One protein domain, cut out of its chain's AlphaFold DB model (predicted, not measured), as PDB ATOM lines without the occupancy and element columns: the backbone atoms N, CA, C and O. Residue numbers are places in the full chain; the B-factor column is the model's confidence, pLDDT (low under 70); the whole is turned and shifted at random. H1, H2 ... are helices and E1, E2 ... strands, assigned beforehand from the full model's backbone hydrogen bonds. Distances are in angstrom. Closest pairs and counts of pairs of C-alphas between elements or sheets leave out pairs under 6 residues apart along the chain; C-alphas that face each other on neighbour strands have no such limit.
ATOM      1  N   GLY A 528      50.102  46.414  20.726       89.75
ATOM      2  CA  GLY A 528      49.115  46.311  19.641       89.75
ATOM      3  C   GLY A 528      47.846  47.118  19.874       89.75
ATOM      4  O   GLY A 528      47.697  47.802  20.888       89.75
ATOM      5  N   LEU A 529      46.916  47.038  18.921       90.94
ATOM      6  CA  LEU A 529      45.638  47.757  18.966       90.94
ATOM      7  C   LEU A 529      44.845  47.439  20.242       90.94
ATOM      8  O   LEU A 529      44.262  48.343  20.832       90.94
ATOM      9  N   LEU A 530      44.875  46.192  20.726       91.50
ATOM     10  CA  LEU A 530      44.225  45.820  21.989       91.50
ATOM     11  C   LEU A 530      44.881  46.469  23.215       91.50
ATOM     12  O   LEU A 530      44.180  46.865  24.143       91.50
ATOM     13  N   ALA A 531      46.211  46.605  23.221       89.69
ATOM     14  CA  ALA A 531      46.916  47.294  24.300       89.69
ATOM     15  C   ALA A 531      46.598  48.797  24.284       89.69
ATOM     16  O   ALA A 531      46.324  49.383  25.328       89.69
ATOM     17  N   LEU A 532      46.543  49.408  23.095       87.31
ATOM     18  CA  LEU A 532      46.095  50.792  22.926       87.31
ATOM     19  C   LEU A 532      44.639  50.980  23.381       87.31
ATOM     20  O   LEU A 532      44.326  51.980  24.023       87.31
ATOM     21  N   ALA A 533      43.775  49.999  23.114       88.00
ATOM     22  CA  ALA A 533      42.363  50.003  23.493       88.00
ATOM     23  C   ALA A 533      42.114  49.698  24.975       88.00
ATOM     24  O   ALA A 533      40.973  49.799  25.426       88.00
ATOM     25  N   ALA A 534      43.140  49.308  25.741       88.06
ATOM     26  CA  ALA A 534      42.966  48.812  27.101       88.06
ATOM     27  C   ALA A 534      42.142  49.746  28.012       88.06
ATOM     28  O   ALA A 534      41.284  49.223  28.728       88.06
ATOM     29  N   PRO A 535      42.304  51.089  27.996       84.56
ATOM     30  CA  PRO A 535      41.481  51.965  28.832       84.56
ATOM     31  C   PRO A 535      40.000  51.951  28.419       84.56
ATOM     32  O   PRO A 535      39.147  51.725  29.277       84.56
ATOM     33  N   SER A 536      39.701  52.077  27.119       82.31
ATOM     34  CA  SER A 536      38.339  51.987  26.558       82.31
ATOM     35  C   SER A 536      37.682  50.612  26.729       82.31
ATOM     36  O   SER A 536      36.458  50.513  26.787       82.31
ATOM     37  N   LEU A 537      38.467  49.536  26.826       84.75
ATOM     38  CA  LEU A 537      37.941  48.184  27.006       84.75
ATOM     39  C   LEU A 537      37.626  47.853  28.471       84.75
ATOM     40  O   LEU A 537      36.749  47.022  28.715       84.75
ATOM     41  N   ARG A 538      38.284  48.474  29.460       80.12
ATOM     42  CA  ARG A 538      38.032  48.194  30.888       80.12
ATOM     43  C   ARG A 538      36.631  48.649  31.304       80.12
ATOM     44  O   ARG A 538      36.264  49.802  31.121       80.12
ATOM     45  N   GLY A 539      35.890  47.776  31.991       62.25
ATOM     46  CA  GLY A 539      34.505  48.050  32.409       62.25
ATOM     47  C   GLY A 539      34.301  49.284  33.304       62.25
ATOM     48  O   GLY A 539      33.216  49.851  33.285       62.25
ATOM     49  N   ASN A 540      35.335  49.717  34.042       62.06
ATOM     50  CA  ASN A 540      35.317  50.880  34.947       62.06
ATOM     51  C   ASN A 540      36.524  51.828  34.733       62.06
ATOM     52  O   ASN A 540      36.876  52.595  35.629       62.06
ATOM     53  N   GLY A 541      37.228  51.721  33.600       57.62
ATOM     54  CA  GLY A 541      38.417  52.533  33.319       57.62
ATOM     55  C   GLY A 541      38.066  53.939  32.815       57.62
ATOM     56  O   GLY A 541      36.961  54.152  32.314       57.62
ATOM     57  N   PRO A 542      38.985  54.918  32.914       56.66
ATOM     58  CA  PRO A 542      38.844  56.143  32.135       56.66
ATOM     59  C   PRO A 542      38.810  55.769  30.644       56.66
ATOM     60  O   PRO A 542      39.706  55.076  30.169       56.66
ATOM     61  N   GLY A 543      37.769  56.192  29.919       63.03
ATOM     62  CA  GLY A 543      37.688  55.983  28.469       63.03
ATOM     63  C   GLY A 543      38.809  56.707  27.712       63.03
ATOM     64  O   GLY A 543      39.336  57.708  28.207       63.03
ATOM     65  N   GLY A 544      39.147  56.208  26.521       70.12
ATOM     66  CA  GLY A 544      40.185  56.740  25.634       70.12
ATOM     67  C   GLY A 544      41.281  55.721  25.298       70.12
ATOM     68  O   GLY A 544      41.237  54.555  25.698       70.12
ATOM     69  N   ILE A 545      42.303  56.176  24.571       73.94
ATOM     70  CA  ILE A 545      43.453  55.352  24.175       73.94
ATOM     71  C   ILE A 545      44.564  55.418  25.232       73.94
ATOM     72  O   ILE A 545      44.768  56.441  25.887       73.94
ATOM     73  N   SER A 546      45.306  54.320  25.394       76.38
ATOM     74  CA  SER A 546      46.526  54.280  26.205       76.38
ATOM     75  C   SER A 546      47.539  55.344  25.760       76.38
ATOM     76  O   SER A 546      47.837  55.478  24.572       76.38
ATOM     77  N   SER A 547      48.131  56.059  26.720       69.62
ATOM     78  CA  SER A 547      49.208  57.025  26.461       69.62
ATOM     79  C   SER A 547      50.548  56.358  26.144       69.62
ATOM     80  O   SER A 547      51.432  56.984  25.558       69.62
ATOM     81  N   THR A 548      50.708  55.085  26.518       74.50
ATOM     82  CA  THR A 548      51.898  54.283  26.232       74.50
ATOM     83  C   THR A 548      51.605  53.218  25.179       74.50
ATOM     84  O   THR A 548      50.507  52.658  25.147       74.50
ATOM     85  N   PRO A 549      52.605  52.861  24.354       75.44
ATOM     86  CA  PRO A 549      52.453  51.839  23.316       75.44
ATOM     87  C   PRO A 549      52.379  50.414  23.877       75.44
ATOM     88  O   PRO A 549      52.053  49.471  23.161       75.44
ATOM     89  N   THR A 550      52.700  50.246  25.162       85.88
ATOM     90  CA  THR A 550      52.636  48.963  25.858       85.88
ATOM     91  C   THR A 550      51.924  49.094  27.194       85.88
ATOM     92  O   THR A 550      52.043  50.125  27.864       85.88
ATOM     93  N   VAL A 551      51.270  48.017  27.617       87.50
ATOM     94  CA  VAL A 551      50.499  47.929  28.864       87.50
ATOM     95  C   VAL A 551      51.028  46.771  29.714       87.50
ATOM     96  O   VAL A 551      51.395  45.718  29.183       87.50
ATOM     97  N   ALA A 552      51.130  46.964  31.032       88.69
ATOM     98  CA  ALA A 552      51.576  45.908  31.941       88.69
ATOM     99  C   ALA A 552      50.475  44.862  32.187       88.69
ATOM    100  O   ALA A 552      49.286  45.137  32.059       88.69
ATOM    101  N   LYS A 553      50.841  43.653  32.623       88.19
ATOM    102  CA  LYS A 553      49.860  42.596  32.931       88.19
ATOM    103  C   LYS A 553      48.831  43.002  33.998       88.19
ATOM    104  O   LYS A 553      47.661  42.666  33.868       88.19
ATOM    105  N   ALA A 554      49.256  43.738  35.028       84.88
ATOM    106  CA  ALA A 554      48.390  44.209  36.119       84.88
ATOM    107  C   ALA A 554      47.317  45.212  35.660       84.88
ATOM    108  O   ALA A 554      46.333  45.454  36.350       84.88
ATOM    109  N   GLU A 555      47.517  45.796  34.485       81.88
ATOM    110  CA  GLU A 555      46.638  46.769  33.861       81.88
ATOM    111  C   GLU A 555      45.615  46.112  32.915       81.88
ATOM    112  O   GLU A 555      44.830  46.801  32.262       81.88
ATOM    113  N   LEU A 556      45.594  44.784  32.805       86.25
ATOM    114  CA  LEU A 556      44.648  44.072  31.953       86.25
ATOM    115  C   LEU A 556      43.596  43.334  32.787       86.25
ATOM    116  O   LEU A 556      43.914  42.717  33.801       86.25
ATOM    117  N   ASP A 557      42.337  43.377  32.342       88.38
ATOM    118  CA  ASP A 557      41.283  42.532  32.902       88.38
ATOM    119  C   ASP A 557      41.424  41.077  32.404       88.38
ATOM    120  O   ASP A 557      42.150  40.781  31.449       88.38
ATOM    121  N   GLN A 558      40.725  40.138  33.052       89.56
ATOM    122  CA  GLN A 558      40.793  38.715  32.687       89.56
ATOM    123  C   GLN A 558      40.388  38.448  31.229       89.56
ATOM    124  O   GLN A 558      40.911  37.530  30.597       89.56
ATOM    125  N   ARG A 559      39.483  39.260  30.676       92.31
ATOM    126  CA  ARG A 559      39.026  39.131  29.292       92.31
ATOM    127  C   ARG A 559      40.141  39.490  28.309       92.31
ATOM    128  O   ARG A 559      40.388  38.718  27.390       92.31
ATOM    129  N   MET A 560      40.841  40.605  28.510       91.56
ATOM    130  CA  MET A 560      41.971  40.986  27.657       91.56
ATOM    131  C   MET A 560      43.119  39.977  27.754       91.56
ATOM    132  O   MET A 560      43.709  39.636  26.733       91.56
ATOM    133  N   LEU A 561      43.402  39.436  28.947       93.25
ATOM    134  CA  LEU A 561      44.392  38.361  29.102       93.25
ATOM    135  C   LEU A 561      44.018  37.113  28.286       93.25
ATOM    136  O   LEU A 561      44.878  36.541  27.616       93.25
ATOM    137  N   SER A 562      42.737  36.735  28.287       95.12
ATOM    138  CA  SER A 562      42.215  35.662  27.432       95.12
ATOM    139  C   SER A 562      42.390  35.982  25.942       95.12
ATOM    140  O   SER A 562      42.886  35.147  25.189       95.12
ATOM    141  N   TRP A 563      42.104  37.216  25.509       95.94
ATOM    142  CA  TRP A 563      42.313  37.633  24.117       95.94
ATOM    143  C   TRP A 563      43.783  37.552  23.676       95.94
ATOM    144  O   TRP A 563      44.070  37.033  22.596       95.94
ATOM    145  N   PHE A 564      44.735  37.982  24.513       95.44
ATOM    146  CA  PHE A 564      46.168  37.819  24.224       95.44
ATOM    147  C   PHE A 564      46.599  36.346  24.183       95.44
ATOM    148  O   PHE A 564      47.473  35.976  23.394       95.44
ATOM    149  N   GLN A 565      45.981  35.477  24.989       95.50
ATOM    150  CA  GLN A 565      46.195  34.032  24.900       95.50
ATOM    151  C   GLN A 565      45.666  33.466  23.572       95.50
ATOM    152  O   GLN A 565      46.364  32.671  22.939       95.50
ATOM    153  N   THR A 566      44.486  33.899  23.115       97.00
ATOM    154  CA  THR A 566      43.934  33.517  21.804       97.00
ATOM    155  C   THR A 566      44.861  33.927  20.660       97.00
ATOM    156  O   THR A 566      45.141  33.108  19.787       97.00
ATOM    157  N   LEU A 567      45.407  35.148  20.692       96.62
ATOM    158  CA  LEU A 567      46.375  35.631  19.697       96.62
ATOM    159  C   LEU A 567      47.643  34.767  19.655       96.62
ATOM    160  O   LEU A 567      48.089  34.370  18.579       96.62
ATOM    161  N   ARG A 568      48.189  34.399  20.822       95.81
ATOM    162  CA  ARG A 568      49.362  33.510  20.917       95.81
ATOM    163  C   ARG A 568      49.090  32.131  20.321       95.81
ATOM    164  O   ARG A 568      49.924  31.596  19.597       95.81
ATOM    165  N   GLN A 569      47.920  31.565  20.610       97.12
ATOM    166  CA  GLN A 569      47.500  30.274  20.062       97.12
ATOM    167  C   GLN A 569      47.289  30.338  18.545       97.12
ATOM    168  O   GLN A 569      47.649  29.394  17.848       97.12
ATOM    169  N   ALA A 570      46.732  31.439  18.030       97.81
ATOM    170  CA  ALA A 570      46.575  31.652  16.594       97.81
ATOM    171  C   ALA A 570      47.926  31.743  15.882       97.81
ATOM    172  O   ALA A 570      48.117  31.074  14.872       97.81
ATOM    173  N   ARG A 571      48.885  32.482  16.448       97.12
ATOM    174  CA  ARG A 571      50.250  32.563  15.916       97.12
ATOM    175  C   ARG A 571      50.914  31.187  15.821       97.12
ATOM    176  O   ARG A 571      51.407  30.837  14.755       97.12
ATOM    177  N   ALA A 572      50.871  30.396  16.894       97.06
ATOM    178  CA  ALA A 572      51.444  29.049  16.892       97.06
ATOM    179  C   ALA A 572      50.767  28.127  15.858       97.06
ATOM    180  O   ALA A 572      51.441  27.354  15.186       97.06
ATOM    181  N   ALA A 573      49.442  28.230  15.694       97.88
ATOM    182  CA  ALA A 573      48.710  27.450  14.697       97.88
ATOM    183  C   ALA A 573      49.056  27.860  13.253       97.88
ATOM    184  O   ALA A 573      49.187  26.995  12.393       97.88
ATOM    185  N   VAL A 574      49.251  29.159  12.992       97.75
ATOM    186  CA  VAL A 574      49.730  29.656  11.692       97.75
ATOM    187  C   VAL A 574      51.147  29.154  11.416       97.75
ATOM    188  O   VAL A 574      51.396  28.614  10.346       97.75
ATOM    189  N   GLU A 575      52.068  29.264  12.376       96.56
ATOM    190  CA  GLU A 575      53.431  28.735  12.227       96.56
ATOM    191  C   GLU A 575      53.428  27.226  11.930       96.56
ATOM    192  O   GLU A 575      54.168  26.770  11.060       96.56
ATOM    193  N   GLN A 576      52.558  26.457  12.590       96.62
ATOM    194  CA  GLN A 576      52.424  25.024  12.336       96.62
ATOM    195  C   GLN A 576      51.860  24.711  10.942       96.62
ATOM    196  O   GLN A 576      52.359  23.802  10.286       96.62
ATOM    197  N   LEU A 577      50.870  25.469  10.462       97.00
ATOM    198  CA  LEU A 577      50.314  25.299   9.115       97.00
ATOM    199  C   LEU A 577      51.387  25.447   8.029       97.00
ATOM    200  O   LEU A 577      51.480  24.608   7.137       97.00
ATOM    201  N   PHE A 578      52.217  26.489   8.115       96.25
ATOM    202  CA  PHE A 578      53.265  26.720   7.117       96.25
ATOM    203  C   PHE A 578      54.385  25.674   7.188       96.25
ATOM    204  O   PHE A 578      54.929  25.308   6.146       96.25
ATOM    205  N   LYS A 579      54.669  25.114   8.374       94.81
ATOM    206  CA  LYS A 579      55.541  23.934   8.501       94.81
ATOM    207  C   LYS A 579      54.955  22.713   7.790       94.81
ATOM    208  O   LYS A 579      55.678  22.031   7.072       94.81
ATOM    209  N   SER A 580      53.652  22.465   7.927       94.50
ATOM    210  CA  SER A 580      52.980  21.375   7.206       94.50
ATOM    211  C   SER A 580      52.956  21.606   5.689       94.50
ATOM    212  O   SER A 580      53.141  20.659   4.932       94.50
ATOM    213  N   PHE A 581      52.806  22.852   5.216       94.50
ATOM    214  CA  PHE A 581      52.970  23.166   3.789       94.50
ATOM    215  C   PHE A 581      54.381  22.871   3.281       94.50
ATOM    216  O   PHE A 581      54.527  22.354   2.176       94.50
ATOM    217  N   GLN A 582      55.413  23.175   4.069       92.12
ATOM    218  CA  GLN A 582      56.790  22.872   3.689       92.12
ATOM    219  C   GLN A 582      56.995  21.354   3.569       92.12
ATOM    220  O   GLN A 582      57.485  20.888   2.542       92.12
ATOM    221  N   ALA A 583      56.528  20.585   4.559       90.88
ATOM    222  CA  ALA A 583      56.578  19.124   4.531       90.88
ATOM    223  C   ALA A 583      55.832  18.534   3.317       90.88
ATOM    224  O   ALA A 583      56.299  17.571   2.711       90.88
ATOM    225  N   LEU A 584      54.707  19.138   2.914       91.31
ATOM    226  CA  LEU A 584      53.957  18.724   1.725       91.31
ATOM    227  C   LEU A 584      54.760  18.908   0.428       91.31
ATOM    228  O   LEU A 584      54.747  18.020  -0.427       91.31
ATOM    229  N   ILE A 585      55.462  20.035   0.272       89.50
ATOM    230  CA  ILE A 585      56.328  20.281  -0.894       89.50
ATOM    231  C   ILE A 585      57.489  19.277  -0.916       89.50
ATOM    232  O   ILE A 585      57.799  18.716  -1.969       89.50
ATOM    233  N   GLU A 586      58.108  19.026   0.239       87.25
ATOM    234  CA  GLU A 586      59.224  18.085   0.385       87.25
ATOM    235  C   GLU A 586      58.810  16.639   0.039       87.25
ATOM    236  O   GLU A 586      59.493  15.978  -0.750       87.25
ATOM    237  N   ASP A 587      57.661  16.162   0.537       86.56
ATOM    238  CA  ASP A 587      57.139  14.816   0.240       86.56
ATOM    239  C   ASP A 587      56.770  14.661  -1.250       86.56
ATOM    240  O   ASP A 587      57.160  13.691  -1.910       86.56
ATOM    241  N   ALA A 588      56.110  15.669  -1.837       84.50
ATOM    242  CA  ALA A 588      55.770  15.669  -3.261       84.50
ATOM    243  C   ALA A 588      57.019  15.611  -4.165       84.50
ATOM    244  O   ALA A 588      57.034  14.893  -5.171       84.50
ATOM    245  N   ALA A 589      58.096  16.311  -3.794       81.25
ATOM    246  CA  ALA A 589      59.365  16.268  -4.521       81.25
ATOM    247  C   ALA A 589      60.044  14.884  -4.451       81.25
ATOM    248  O   ALA A 589      60.719  14.473  -5.404       81.25
ATOM    249  N   GLN A 613      60.322  24.247  -7.592       75.38
ATOM    250  CA  GLN A 613      59.187  23.981  -8.480       75.38
ATOM    251  C   GLN A 613      57.850  24.169  -7.747       75.38
ATOM    252  O   GLN A 613      57.695  23.709  -6.616       75.38
ATOM    253  N   PRO A 614      56.860  24.827  -8.377       87.62
ATOM    254  CA  PRO A 614      55.555  25.009  -7.765       87.62
ATOM    255  C   PRO A 614      54.793  23.678  -7.676       87.62
ATOM    256  O   PRO A 614      54.701  22.933  -8.651       87.62
ATOM    257  N   LEU A 615      54.181  23.414  -6.522       90.19
ATOM    258  CA  LEU A 615      53.272  22.292  -6.307       90.19
ATOM    259  C   LEU A 615      51.829  22.755  -6.536       90.19
ATOM    260  O   LEU A 615      51.251  23.434  -5.685       90.19
ATOM    261  N   ARG A 616      51.228  22.384  -7.673       90.81
ATOM    262  CA  ARG A 616      49.801  22.645  -7.939       90.81
ATOM    263  C   ARG A 616      48.926  21.806  -7.006       90.81
ATOM    264  O   ARG A 616      49.143  20.601  -6.874       90.81
ATOM    265  N   LEU A 617      47.929  22.433  -6.386       89.06
ATOM    266  CA  LEU A 617      46.954  21.753  -5.538       89.06
ATOM    267  C   LEU A 617      45.827  21.192  -6.411       89.06
ATOM    268  O   LEU A 617      45.168  21.924  -7.144       89.06
ATOM    269  N   THR A 618      45.641  19.877  -6.370       84.75
ATOM    270  CA  THR A 618      44.625  19.130  -7.126       84.75
ATOM    271  C   THR A 618      44.092  17.985  -6.268       84.75
ATOM    272  O   THR A 618      44.675  17.662  -5.235       84.75
ATOM    273  N   SER A 619      43.045  17.291  -6.719       77.25
ATOM    274  CA  SER A 619      42.575  16.057  -6.069       77.25
ATOM    275  C   SER A 619      43.660  14.972  -5.955       77.25
ATOM    276  O   SER A 619      43.622  14.155  -5.039       77.25
ATOM    277  N   GLN A 620      44.664  14.978  -6.841       73.62
ATOM    278  CA  GLN A 620      45.825  14.084  -6.756       73.62
ATOM    279  C   GLN A 620      46.784  14.480  -5.627       73.62
ATOM    280  O   GLN A 620      47.417  13.611  -5.033       73.62
ATOM    281  N   SER A 621      46.858  15.765  -5.269       72.88
ATOM    282  CA  SER A 621      47.684  16.255  -4.158       72.88
ATOM    283  C   SER A 621      47.230  15.686  -2.806       72.88
ATOM    284  O   SER A 621      48.054  15.532  -1.908       72.88
ATOM    285  N   CYS A 622      45.960  15.278  -2.683       70.69
ATOM    286  CA  CYS A 622      45.427  14.580  -1.506       70.69
ATOM    287  C   CYS A 622      46.035  13.189  -1.272       70.69
ATOM    288  O   CYS A 622      45.853  12.617  -0.201       70.69
ATOM    289  N   GLN A 623      46.705  12.608  -2.274       72.31
ATOM    290  CA  GLN A 623      47.318  11.279  -2.171       72.31
ATOM    291  C   GLN A 623      48.719  11.325  -1.539       72.31
ATOM    292  O   GLN A 623      49.288  10.279  -1.230       72.31
ATOM    293  N   VAL A 624      49.273  12.526  -1.338       78.81
ATOM    294  CA  VAL A 624      50.564  12.748  -0.675       78.81
ATOM    295  C   VAL A 624      50.402  12.541   0.835       78.81
ATOM    296  O   VAL A 624      49.437  13.025   1.428       78.81
ATOM    297  N   GLY A 625      51.334  11.828   1.480       78.25
ATOM    298  CA  GLY A 625      51.183  11.394   2.875       78.25
ATOM    299  C   GLY A 625      51.047  12.561   3.856       78.25
ATOM    300  O   GLY A 625      50.256  12.496   4.799       78.25
ATOM    301  N   ALA A 626      51.746  13.663   3.577       86.12
ATOM    302  CA  ALA A 626      51.700  14.895   4.363       86.12
ATOM    303  C   ALA A 626      50.372  15.687   4.260       86.12
ATOM    304  O   ALA A 626      50.157  16.618   5.038       86.12
ATOM    305  N   TRP A 627      49.454  15.346   3.342       89.69
ATOM    306  CA  TRP A 627      48.207  16.106   3.143       89.69
ATOM    307  C   TRP A 627      47.302  16.117   4.384       89.69
ATOM    308  O   TRP A 627      46.754  17.158   4.751       89.69
ATOM    309  N   ASN A 628      47.194  14.983   5.083       89.88
ATOM    310  CA  ASN A 628      46.374  14.877   6.296       89.88
ATOM    311  C   ASN A 628      46.855  15.834   7.403       89.88
ATOM    312  O   ASN A 628      46.043  16.401   8.137       89.88
ATOM    313  N   GLU A 629      48.172  16.046   7.508       92.44
ATOM    314  CA  GLU A 629      48.752  16.991   8.465       92.44
ATOM    315  C   GLU A 629      48.401  18.434   8.103       92.44
ATOM    316  O   GLU A 629      48.045  19.217   8.985       92.44
ATOM    317  N   VAL A 630      48.439  18.777   6.809       94.00
ATOM    318  CA  VAL A 630      48.011  20.088   6.301       94.00
ATOM    319  C   VAL A 630      46.536  20.336   6.610       94.00
ATOM    320  O   VAL A 630      46.195  21.399   7.126       94.00
ATOM    321  N   GLU A 631      45.660  19.360   6.362       93.12
ATOM    322  CA  GLU A 631      44.226  19.495   6.632       93.12
ATOM    323  C   GLU A 631      43.949  19.705   8.132       93.12
ATOM    324  O   GLU A 631      43.159  20.576   8.518       93.12
ATOM    325  N   GLN A 632      44.628  18.951   9.001       94.50
ATOM    326  CA  GLN A 632      44.502  19.102  10.451       94.50
ATOM    327  C   GLN A 632      45.051  20.452  10.939       94.50
ATOM    328  O   GLN A 632      44.385  21.140  11.724       94.50
ATOM    329  N   ALA A 633      46.237  20.850  10.469       96.56
ATOM    330  CA  ALA A 633      46.851  22.129  10.812       96.56
ATOM    331  C   ALA A 633      45.988  23.305  10.333       96.56
ATOM    332  O   ALA A 633      45.795  24.269  11.077       96.56
ATOM    333  N   TRP A 634      45.386  23.199   9.144       96.31
ATOM    334  CA  TRP A 634      44.450  24.190   8.624       96.31
ATOM    335  C   TRP A 634      43.189  24.292   9.475       96.31
ATOM    336  O   TRP A 634      42.841  25.394   9.887       96.31
ATOM    337  N   LYS A 635      42.527  23.175   9.817       96.38
ATOM    338  CA  LYS A 635      41.340  23.193  10.696       96.38
ATOM    339  C   LYS A 635      41.632  23.916  12.013       96.38
ATOM    340  O   LYS A 635      40.828  24.732  12.472       96.38
ATOM    341  N   GLN A 636      42.803  23.662  12.600       97.12
ATOM    342  CA  GLN A 636      43.241  24.348  13.812       97.12
ATOM    343  C   GLN A 636      43.499  25.842  13.567       97.12
ATOM    344  O   GLN A 636      42.975  26.675  14.311       97.12
ATOM    345  N   ALA A 637      44.269  26.197  12.536       97.50
ATOM    346  CA  ALA A 637      44.580  27.581  12.193       97.50
ATOM    347  C   ALA A 637      43.311  28.383  11.869       97.50
ATOM    348  O   ALA A 637      43.092  29.434  12.465       97.50
ATOM    349  N   ALA A 638      42.424  27.861  11.023       97.69
ATOM    350  CA  ALA A 638      41.155  28.472  10.644       97.69
ATOM    351  C   ALA A 638      40.258  28.755  11.858       97.69
ATOM    352  O   ALA A 638      39.702  29.849  11.971       97.69
ATOM    353  N   HIS A 639      40.157  27.812  12.804       98.00
ATOM    354  CA  HIS A 639      39.397  28.007  14.041       98.00
ATOM    355  C   HIS A 639      40.013  29.093  14.941       98.00
ATOM    356  O   HIS A 639      39.302  29.943  15.490       98.00
ATOM    357  N   ARG A 640      41.346  29.109  15.081       97.88
ATOM    358  CA  ARG A 640      42.047  30.130  15.877       97.88
ATOM    359  C   ARG A 640      41.974  31.514  15.236       97.88
ATOM    360  O   ARG A 640      41.723  32.483  15.944       97.88
ATOM    361  N   LEU A 641      42.123  31.605  13.915       97.81
ATOM    362  CA  LEU A 641      41.942  32.841  13.155       97.81
ATOM    363  C   LEU A 641      40.509  33.361  13.294       97.81
ATOM    364  O   LEU A 641      40.326  34.543  13.567       97.81
ATOM    365  N   GLN A 642      39.498  32.487  13.211       98.12
ATOM    366  CA  GLN A 642      38.104  32.870  13.451       98.12
ATOM    367  C   GLN A 642      37.909  33.454  14.857       98.12
ATOM    368  O   GLN A 642      37.306  34.513  15.001       98.12
ATOM    369  N   SER A 643      38.505  32.832  15.878       98.00
ATOM    370  CA  SER A 643      38.458  33.343  17.256       98.00
ATOM    371  C   SER A 643      39.075  34.746  17.384       98.00
ATOM    372  O   SER A 643      38.554  35.589  18.113       98.00
ATOM    373  N   VAL A 644      40.169  35.020  16.659       98.00
ATOM    374  CA  VAL A 644      40.801  36.352  16.608       98.00
ATOM    375  C   VAL A 644      39.935  37.370  15.855       98.00
ATOM    376  O   VAL A 644      39.818  38.519  16.281       98.00
ATOM    377  N   ILE A 645      39.289  36.968  14.761       97.12
ATOM    378  CA  ILE A 645      38.351  37.826  14.022       97.12
ATOM    379  C   ILE A 645      37.177  38.222  14.928       97.12
ATOM    380  O   ILE A 645      36.807  39.397  14.992       97.12
ATOM    381  N   ASP A 646      36.618  37.263  15.664       96.50
ATOM    382  CA  ASP A 646      35.463  37.484  16.532       96.50
ATOM    383  C   ASP A 646      35.807  38.388  17.723       96.50
ATOM    384  O   ASP A 646      35.050  39.317  18.020       96.50
ATOM    385  N   LEU A 647      36.970  38.199  18.365       95.56
ATOM    386  CA  LEU A 647      37.398  39.081  19.457       95.56
ATOM    387  C   LEU A 647      37.737  40.494  18.964       95.56
ATOM    388  O   LEU A 647      37.425  41.460  19.656       95.56
ATOM    389  N   ALA A 648      38.321  40.651  17.769       95.00
ATOM    390  CA  ALA A 648      38.625  41.970  17.213       95.00
ATOM    391  C   ALA A 648      37.335  42.750  16.905       95.00
ATOM    392  O   ALA A 648      37.217  43.924  17.258       95.00
ATOM    393  N   ARG A 649      36.321  42.072  16.349       93.88
ATOM    394  CA  ARG A 649      34.963  42.616  16.163       93.88
ATOM    395  C   ARG A 649      34.273  42.930  17.490       93.88
ATOM    396  O   ARG A 649      33.570  43.933  17.606       93.88
ATOM    397  N   GLN A 650      34.469  42.092  18.507       93.25
ATOM    398  CA  GLN A 650      33.950  42.349  19.849       93.25
ATOM    399  C   GLN A 650      34.597  43.596  20.467       93.25
ATOM    400  O   GLN A 650      33.886  44.422  21.040       93.25
ATOM    401  N   ALA A 651      35.916  43.751  20.332       92.06
ATOM    402  CA  ALA A 651      36.648  44.929  20.780       92.06
ATOM    403  C   ALA A 651      36.166  46.192  20.051       92.06
ATOM    404  O   ALA A 651      35.837  47.171  20.718       92.06
ATOM    405  N   GLU A 652      36.017  46.143  18.720       90.88
ATOM    406  CA  GLU A 652      35.421  47.230  17.927       90.88
ATOM    407  C   GLU A 652      34.058  47.645  18.505       90.88
ATOM    408  O   GLU A 652      33.835  48.815  18.817       90.88
ATOM    409  N   LYS A 653      33.152  46.683  18.705       89.12
ATOM    410  CA  LYS A 653      31.798  46.945  19.210       89.12
ATOM    411  C   LYS A 653      31.794  47.580  20.602       89.12
ATOM    412  O   LYS A 653      30.948  48.425  20.876       89.12
ATOM    413  N   ILE A 654      32.708  47.173  21.485       88.06
ATOM    414  CA  ILE A 654      32.838  47.761  22.828       88.06
ATOM    415  C   ILE A 654      33.321  49.210  22.731       88.06
ATOM    416  O   ILE A 654      32.755  50.072  23.396       88.06
ATOM    417  N   ILE A 655      34.317  49.481  21.882       85.12
ATOM    418  CA  ILE A 655      34.873  50.828  21.683       85.12
ATOM    419  C   ILE A 655      33.813  51.781  21.109       85.12
ATOM    420  O   ILE A 655      33.739  52.940  21.512       85.12
ATOM    421  N   LEU A 656      32.965  51.297  20.196       82.25
ATOM    422  CA  LEU A 656      31.905  52.093  19.566       82.25
ATOM    423  C   LEU A 656      30.641  52.250  20.424       82.25
ATOM    424  O   LEU A 656      29.769  53.053  20.080       82.25
ATOM    425  N   ALA A 657      30.500  51.489  21.512       79.19
ATOM    426  CA  ALA A 657      29.299  51.531  22.334       79.19
ATOM    427  C   ALA A 657      29.130  52.917  22.999       79.19
ATOM    428  O   ALA A 657      30.089  53.470  23.542       79.19
ATOM    429  N   GLY A 669      38.150  61.503  18.173       62.69
ATOM    430  CA  GLY A 669      38.461  60.938  16.850       62.69
ATOM    431  C   GLY A 669      39.424  59.740  16.907       62.69
ATOM    432  O   GLY A 669      39.459  58.935  15.977       62.69
ATOM    433  N   GLU A 670      40.148  59.595  18.019       71.12
ATOM    434  CA  GLU A 670      41.081  58.512  18.300       71.12
ATOM    435  C   GLU A 670      40.375  57.161  18.535       71.12
ATOM    436  O   GLU A 670      40.720  56.190  17.862       71.12
ATOM    437  N   ASP A 671      39.348  57.077  19.392       76.31
ATOM    438  CA  ASP A 671      38.626  55.813  19.658       76.31
ATOM    439  C   ASP A 671      37.966  55.255  18.382       76.31
ATOM    440  O   ASP A 671      38.040  54.062  18.081       76.31
ATOM    441  N   SER A 672      37.376  56.145  17.575       78.44
ATOM    442  CA  SER A 672      36.802  55.803  16.265       78.44
ATOM    443  C   SER A 672      37.862  55.288  15.284       78.44
ATOM    444  O   SER A 672      37.603  54.371  14.498       78.44
ATOM    445  N   SER A 673      39.079  55.837  15.349       80.81
ATOM    446  CA  SER A 673      40.207  55.358  14.551       80.81
ATOM    447  C   SER A 673      40.671  53.975  14.980       80.81
ATOM    448  O   SER A 673      40.826  53.095  14.135       80.81
ATOM    449  N   LEU A 674      40.798  53.741  16.284       86.25
ATOM    450  CA  LEU A 674      41.191  52.445  16.825       86.25
ATOM    451  C   LEU A 674      40.193  51.336  16.465       86.25
ATOM    452  O   LEU A 674      40.593  50.255  16.032       86.25
ATOM    453  N   ALA A 675      38.895  51.626  16.583       86.94
ATOM    454  CA  ALA A 675      37.825  50.734  16.144       86.94
ATOM    455  C   ALA A 675      37.927  50.410  14.642       86.94
ATOM    456  O   ALA A 675      37.766  49.260  14.239       86.94
ATOM    457  N   SER A 676      38.237  51.410  13.811       86.44
ATOM    458  CA  SER A 676      38.378  51.232  12.361       86.44
ATOM    459  C   SER A 676      39.593  50.372  11.985       86.44
ATOM    460  O   SER A 676      39.472  49.530  11.100       86.44
ATOM    461  N   GLU A 677      40.725  50.507  12.684       88.56
ATOM    462  CA  GLU A 677      41.900  49.647  12.464       88.56
ATOM    463  C   GLU A 677      41.655  48.197  12.921       88.56
ATOM    464  O   GLU A 677      42.053  47.260  12.230       88.56
ATOM    465  N   LEU A 678      40.949  47.983  14.039       90.88
ATOM    466  CA  LEU A 678      40.545  46.636  14.473       90.88
ATOM    467  C   LEU A 678      39.609  45.970  13.456       90.88
ATOM    468  O   LEU A 678      39.784  44.792  13.140       90.88
ATOM    469  N   ALA A 679      38.646  46.722  12.916       89.81
ATOM    470  CA  ALA A 679      37.743  46.244  11.872       89.81
ATOM    471  C   ALA A 679      38.498  45.880  10.584       89.81
ATOM    472  O   ALA A 679      38.242  44.826   9.997       89.81
ATOM    473  N   ALA A 680      39.453  46.719  10.171       89.25
ATOM    474  CA  ALA A 680      40.298  46.472   9.008       89.25
ATOM    475  C   ALA A 680      41.144  45.201   9.177       89.25
ATOM    476  O   ALA A 680      41.098  44.324   8.314       89.25
ATOM    477  N   ALA A 681      41.834  45.048  10.314       91.38
ATOM    478  CA  ALA A 681      42.638  43.859  10.601       91.38
ATOM    479  C   ALA A 681      41.782  42.579  10.640       91.38
ATOM    480  O   ALA A 681      42.158  41.555  10.069       91.38
ATOM    481  N   ALA A 682      40.596  42.634  11.258       93.56
ATOM    482  CA  ALA A 682      39.661  41.511  11.289       93.56
ATOM    483  C   ALA A 682      39.148  41.135   9.889       93.56
ATOM    484  O   ALA A 682      38.968  39.955   9.588       93.56
ATOM    485  N   HIS A 683      38.907  42.126   9.026       92.00
ATOM    486  CA  HIS A 683      38.486  41.890   7.650       92.00
ATOM    487  C   HIS A 683      39.594  41.245   6.813       92.00
ATOM    488  O   HIS A 683      39.335  40.243   6.155       92.00
ATOM    489  N   GLN A 684      40.827  41.749   6.904       92.31
ATOM    490  CA  GLN A 684      41.976  41.178   6.193       92.31
ATOM    491  C   GLN A 684      42.248  39.731   6.628       92.31
ATOM    492  O   GLN A 684      42.446  38.858   5.784       92.31
ATOM    493  N   LEU A 685      42.165  39.429   7.931       95.56
ATOM    494  CA  LEU A 685      42.258  38.047   8.418       95.56
ATOM    495  C   LEU A 685      41.138  37.155   7.863       95.56
ATOM    496  O   LEU A 685      41.379  35.983   7.576       95.56
ATOM    497  N   LEU A 686      39.922  37.686   7.699       95.19
ATOM    498  CA  LEU A 686      38.807  36.943   7.110       95.19
ATOM    499  C   LEU A 686      39.014  36.677   5.612       95.19
ATOM    500  O   LEU A 686      38.704  35.577   5.160       95.19
ATOM    501  N   GLU A 687      39.523  37.648   4.852       92.94
ATOM    502  CA  GLU A 687      39.872  37.475   3.433       92.94
ATOM    503  C   GLU A 687      40.947  36.393   3.270       92.94
ATOM    504  O   GLU A 687      40.750  35.444   2.513       92.94
ATOM    505  N   GLN A 688      42.023  36.464   4.060       95.56
ATOM    506  CA  GLN A 688      43.086  35.454   4.065       95.56
ATOM    507  C   GLN A 688      42.565  34.071   4.473       95.56
ATOM    508  O   GLN A 688      42.919  33.065   3.858       95.56
ATOM    509  N   LYS A 689      41.678  34.007   5.477       95.81
ATOM    510  CA  LYS A 689      41.035  32.753   5.882       95.81
ATOM    511  C   LYS A 689      40.221  32.152   4.736       95.81
ATOM    512  O   LYS A 689      40.368  30.968   4.466       95.81
ATOM    513  N   ARG A 690      39.383  32.949   4.062       94.06
ATOM    514  CA  ARG A 690      38.544  32.489   2.940       94.06
ATOM    515  C   ARG A 690      39.373  31.991   1.762       94.06
ATOM    516  O   ARG A 690      39.026  30.961   1.201       94.06
ATOM    517  N   LEU A 691      40.458  32.691   1.432       92.38
ATOM    518  CA  LEU A 691      41.380  32.285   0.371       92.38
ATOM    519  C   LEU A 691      41.940  30.885   0.646       92.38
ATOM    520  O   LEU A 691      41.836  30.001  -0.199       92.38
ATOM    521  N   ALA A 692      42.488  30.660   1.843       93.06
ATOM    522  CA  ALA A 692      43.020  29.351   2.210       93.06
ATOM    523  C   ALA A 692      41.920  28.277   2.328       93.06
ATOM    524  O   ALA A 692      42.147  27.132   1.953       93.06
ATOM    525  N   GLU A 693      40.713  28.640   2.777       92.94
ATOM    526  CA  GLU A 693      39.555  27.735   2.839       92.94
ATOM    527  C   GLU A 693      39.162  27.228   1.443       92.94
ATOM    528  O   GLU A 693      38.981  26.028   1.264       92.94
ATOM    529  N   GLN A 694      39.111  28.121   0.450       90.50
ATOM    530  CA  GLN A 694      38.839  27.780  -0.952       90.50
ATOM    531  C   GLN A 694      39.965  26.957  -1.586       90.50
ATOM    532  O   GLN A 694      39.703  26.007  -2.316       90.50
ATOM    533  N   ALA A 695      41.221  27.292  -1.290       90.12
ATOM    534  CA  ALA A 695      42.369  26.562  -1.821       90.12
ATOM    535  C   ALA A 695      42.440  25.115  -1.310       90.12
ATOM    536  O   ALA A 695      42.876  24.220  -2.031       90.12
ATOM    537  N   LEU A 696      42.038  24.892  -0.056       89.62
ATOM    538  CA  LEU A 696      42.140  23.597   0.615       89.62
ATOM    539  C   LEU A 696      40.869  22.748   0.502       89.62
ATOM    540  O   LEU A 696      40.945  21.547   0.752       89.62
ATOM    541  N   SER A 697      39.724  23.326   0.114       86.25
ATOM    542  CA  SER A 697      38.514  22.544  -0.175       86.25
ATOM    543  C   SER A 697      38.645  21.721  -1.460       86.25
ATOM    544  O   SER A 697      38.012  20.675  -1.567       86.25
ATOM    545  N   LEU A 698      39.479  22.173  -2.408       78.19
ATOM    546  CA  LEU A 698      39.709  21.542  -3.717       78.19
ATOM    547  C   LEU A 698      38.424  21.282  -4.527       78.19
ATOM    548  O   LEU A 698      38.414  20.430  -5.417       78.19
ATOM    549  N   GLU A 699      37.344  22.007  -4.231       74.75
ATOM    550  CA  GLU A 699      36.124  21.994  -5.042       74.75
ATOM    551  C   GLU A 699      36.413  22.573  -6.437       74.75
ATOM    552  O   GLU A 699      37.347  23.363  -6.602       74.75
ATOM    553  N   GLU A 700      35.621  22.189  -7.448       66.56
ATOM    554  CA  GLU A 700      35.744  22.749  -8.799       66.56
ATOM    555  C   GLU A 700      35.641  24.280  -8.736       66.56
ATOM    556  O   GLU A 700      34.582  24.857  -8.481       66.56
ATOM    557  N   SER A 701      36.783  24.940  -8.924       69.12
ATOM    558  CA  SER A 701      36.951  26.380  -8.800       69.12
ATOM    559  C   SER A 701      37.404  26.952 -10.136       69.12
ATOM    560  O   SER A 701      38.198  26.345 -10.850       69.12
ATOM    561  N   GLU A 702      36.966  28.169 -10.450       83.94
ATOM    562  CA  GLU A 702      37.467  28.940 -11.598       83.94
ATOM    563  C   GLU A 702      38.941  29.372 -11.425       83.94
ATOM    564  O   GLU A 702      39.525  29.978 -12.328       83.94
ATOM    565  N   SER A 703      39.543  29.090 -10.263       89.38
ATOM    566  CA  SER A 703      40.914  29.456  -9.898       89.38
ATOM    567  C   SER A 703      41.825  28.240  -9.764       89.38
ATOM    568  O   SER A 703      41.412  27.175  -9.315       89.38
ATOM    569  N   VAL A 704      43.100  28.431 -10.095       91.38
ATOM    570  CA  VAL A 704      44.177  27.483  -9.805       91.38
ATOM    571  C   VAL A 704      44.892  27.889  -8.518       91.38
ATOM    572  O   VAL A 704      45.125  29.073  -8.281       91.38
ATOM    573  N   TYR A 705      45.278  26.901  -7.709       93.38
ATOM    574  CA  TYR A 705      46.015  27.094  -6.459       93.38
ATOM    575  C   TYR A 705      47.336  26.325  -6.496       93.38
ATOM    576  O   TYR A 705      47.385  25.189  -6.975       93.38
ATOM    577  N   TRP A 706      48.416  26.920  -5.993       93.81
ATOM    578  CA  TRP A 706      49.711  26.241  -5.914       93.81
ATOM    579  C   TRP A 706      50.576  26.754  -4.764       93.81
ATOM    580  O   TRP A 706      50.502  27.918  -4.375       93.81
ATOM    581  N   LEU A 707      51.421  25.873  -4.237       93.81
ATOM    582  CA  LEU A 707      52.430  26.184  -3.231       93.81
ATOM    583  C   LEU A 707      53.795  26.378  -3.889       93.81
ATOM    584  O   LEU A 707      54.144  25.661  -4.826       93.81
ATOM    585  N   ARG A 708      54.589  27.325  -3.390       91.50
ATOM    586  CA  ARG A 708      55.958  27.552  -3.861       91.50
ATOM    587  C   ARG A 708      56.872  27.964  -2.712       91.50
ATOM    588  O   ARG A 708      56.493  28.805  -1.898       91.50
ATOM    589  N   MET A 709      58.087  27.418  -2.674       89.31
ATOM    590  CA  MET A 709      59.140  27.933  -1.798       89.31
ATOM    591  C   MET A 709      59.649  29.278  -2.339       89.31
ATOM    592  O   MET A 709      59.916  29.390  -3.541       89.31
TER     593      MET A 709
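Overview. This is residues 528 to 589, 613 to 657 and 669 to 709 of the 1009 residues of the protein "DNA polymerase III, epsilon subunit" of Ktedonobacter racemifer DSM 44963 (UniProt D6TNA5). Three long helices run up and down, H4 between H3 and H5; short H1 and H2 fit in at one end, and strand E1 crosses the other. The 148 printed residues, mostly helix, hold five named helices, then E1. The whole is loose, radius of gyration of the C-alphas 19.0 A, spanning 58 by 31 by 21 A.

Arrangement. H2, residues 534 to 537, touches residues 651 to 655 alone of H4, residues 627 to 656; the closest C-alphas, Ser 536 and Ile 655, are 6.1 A apart. H3, residues 558 to 589, touches H4 at Ala 570 and Arg 640, closest C-alphas 4.8 A apart, at a shallow tilt of 29 degrees, opposite ways. H5, residues 669 to 697, touches H4 at Glu 652 and Ala 675, closest C-alphas 4.6 A apart, at a shallow tilt of 20 degrees, opposite ways. H3 and H5 are apart. H1, residues 529 to 532, only just touches H5, through residues 674 to 678 alone, with 3 pairs of C-alphas within 8 A; the closest are Leu 529 and Leu 674, 6.8 A. In H3, H4 and H5 every O i to N i+4 pair is within hydrogen-bond range; H1 and H2 are too short for such a pair. E1, residues 703 to 708, pairs with no named strand.

Along the chain. Find C-alpha 529 at (45.638, 47.757, 18.966), where H1 begins. H3 is 47.3 A long, H4 42.8 A and H5 42.0 A. E1 ends at C-alpha 708, (55.958, 27.552, -3.861).

Size, cuts and confidence. Look for two cuts, 8.7 A from C-alpha 589 to 613 and 14.2 A from 657 to 669. The link from H2 to H3 is long; pLDDT is under 70 at residues 539 to 543, 547, 669 and 700 to 701.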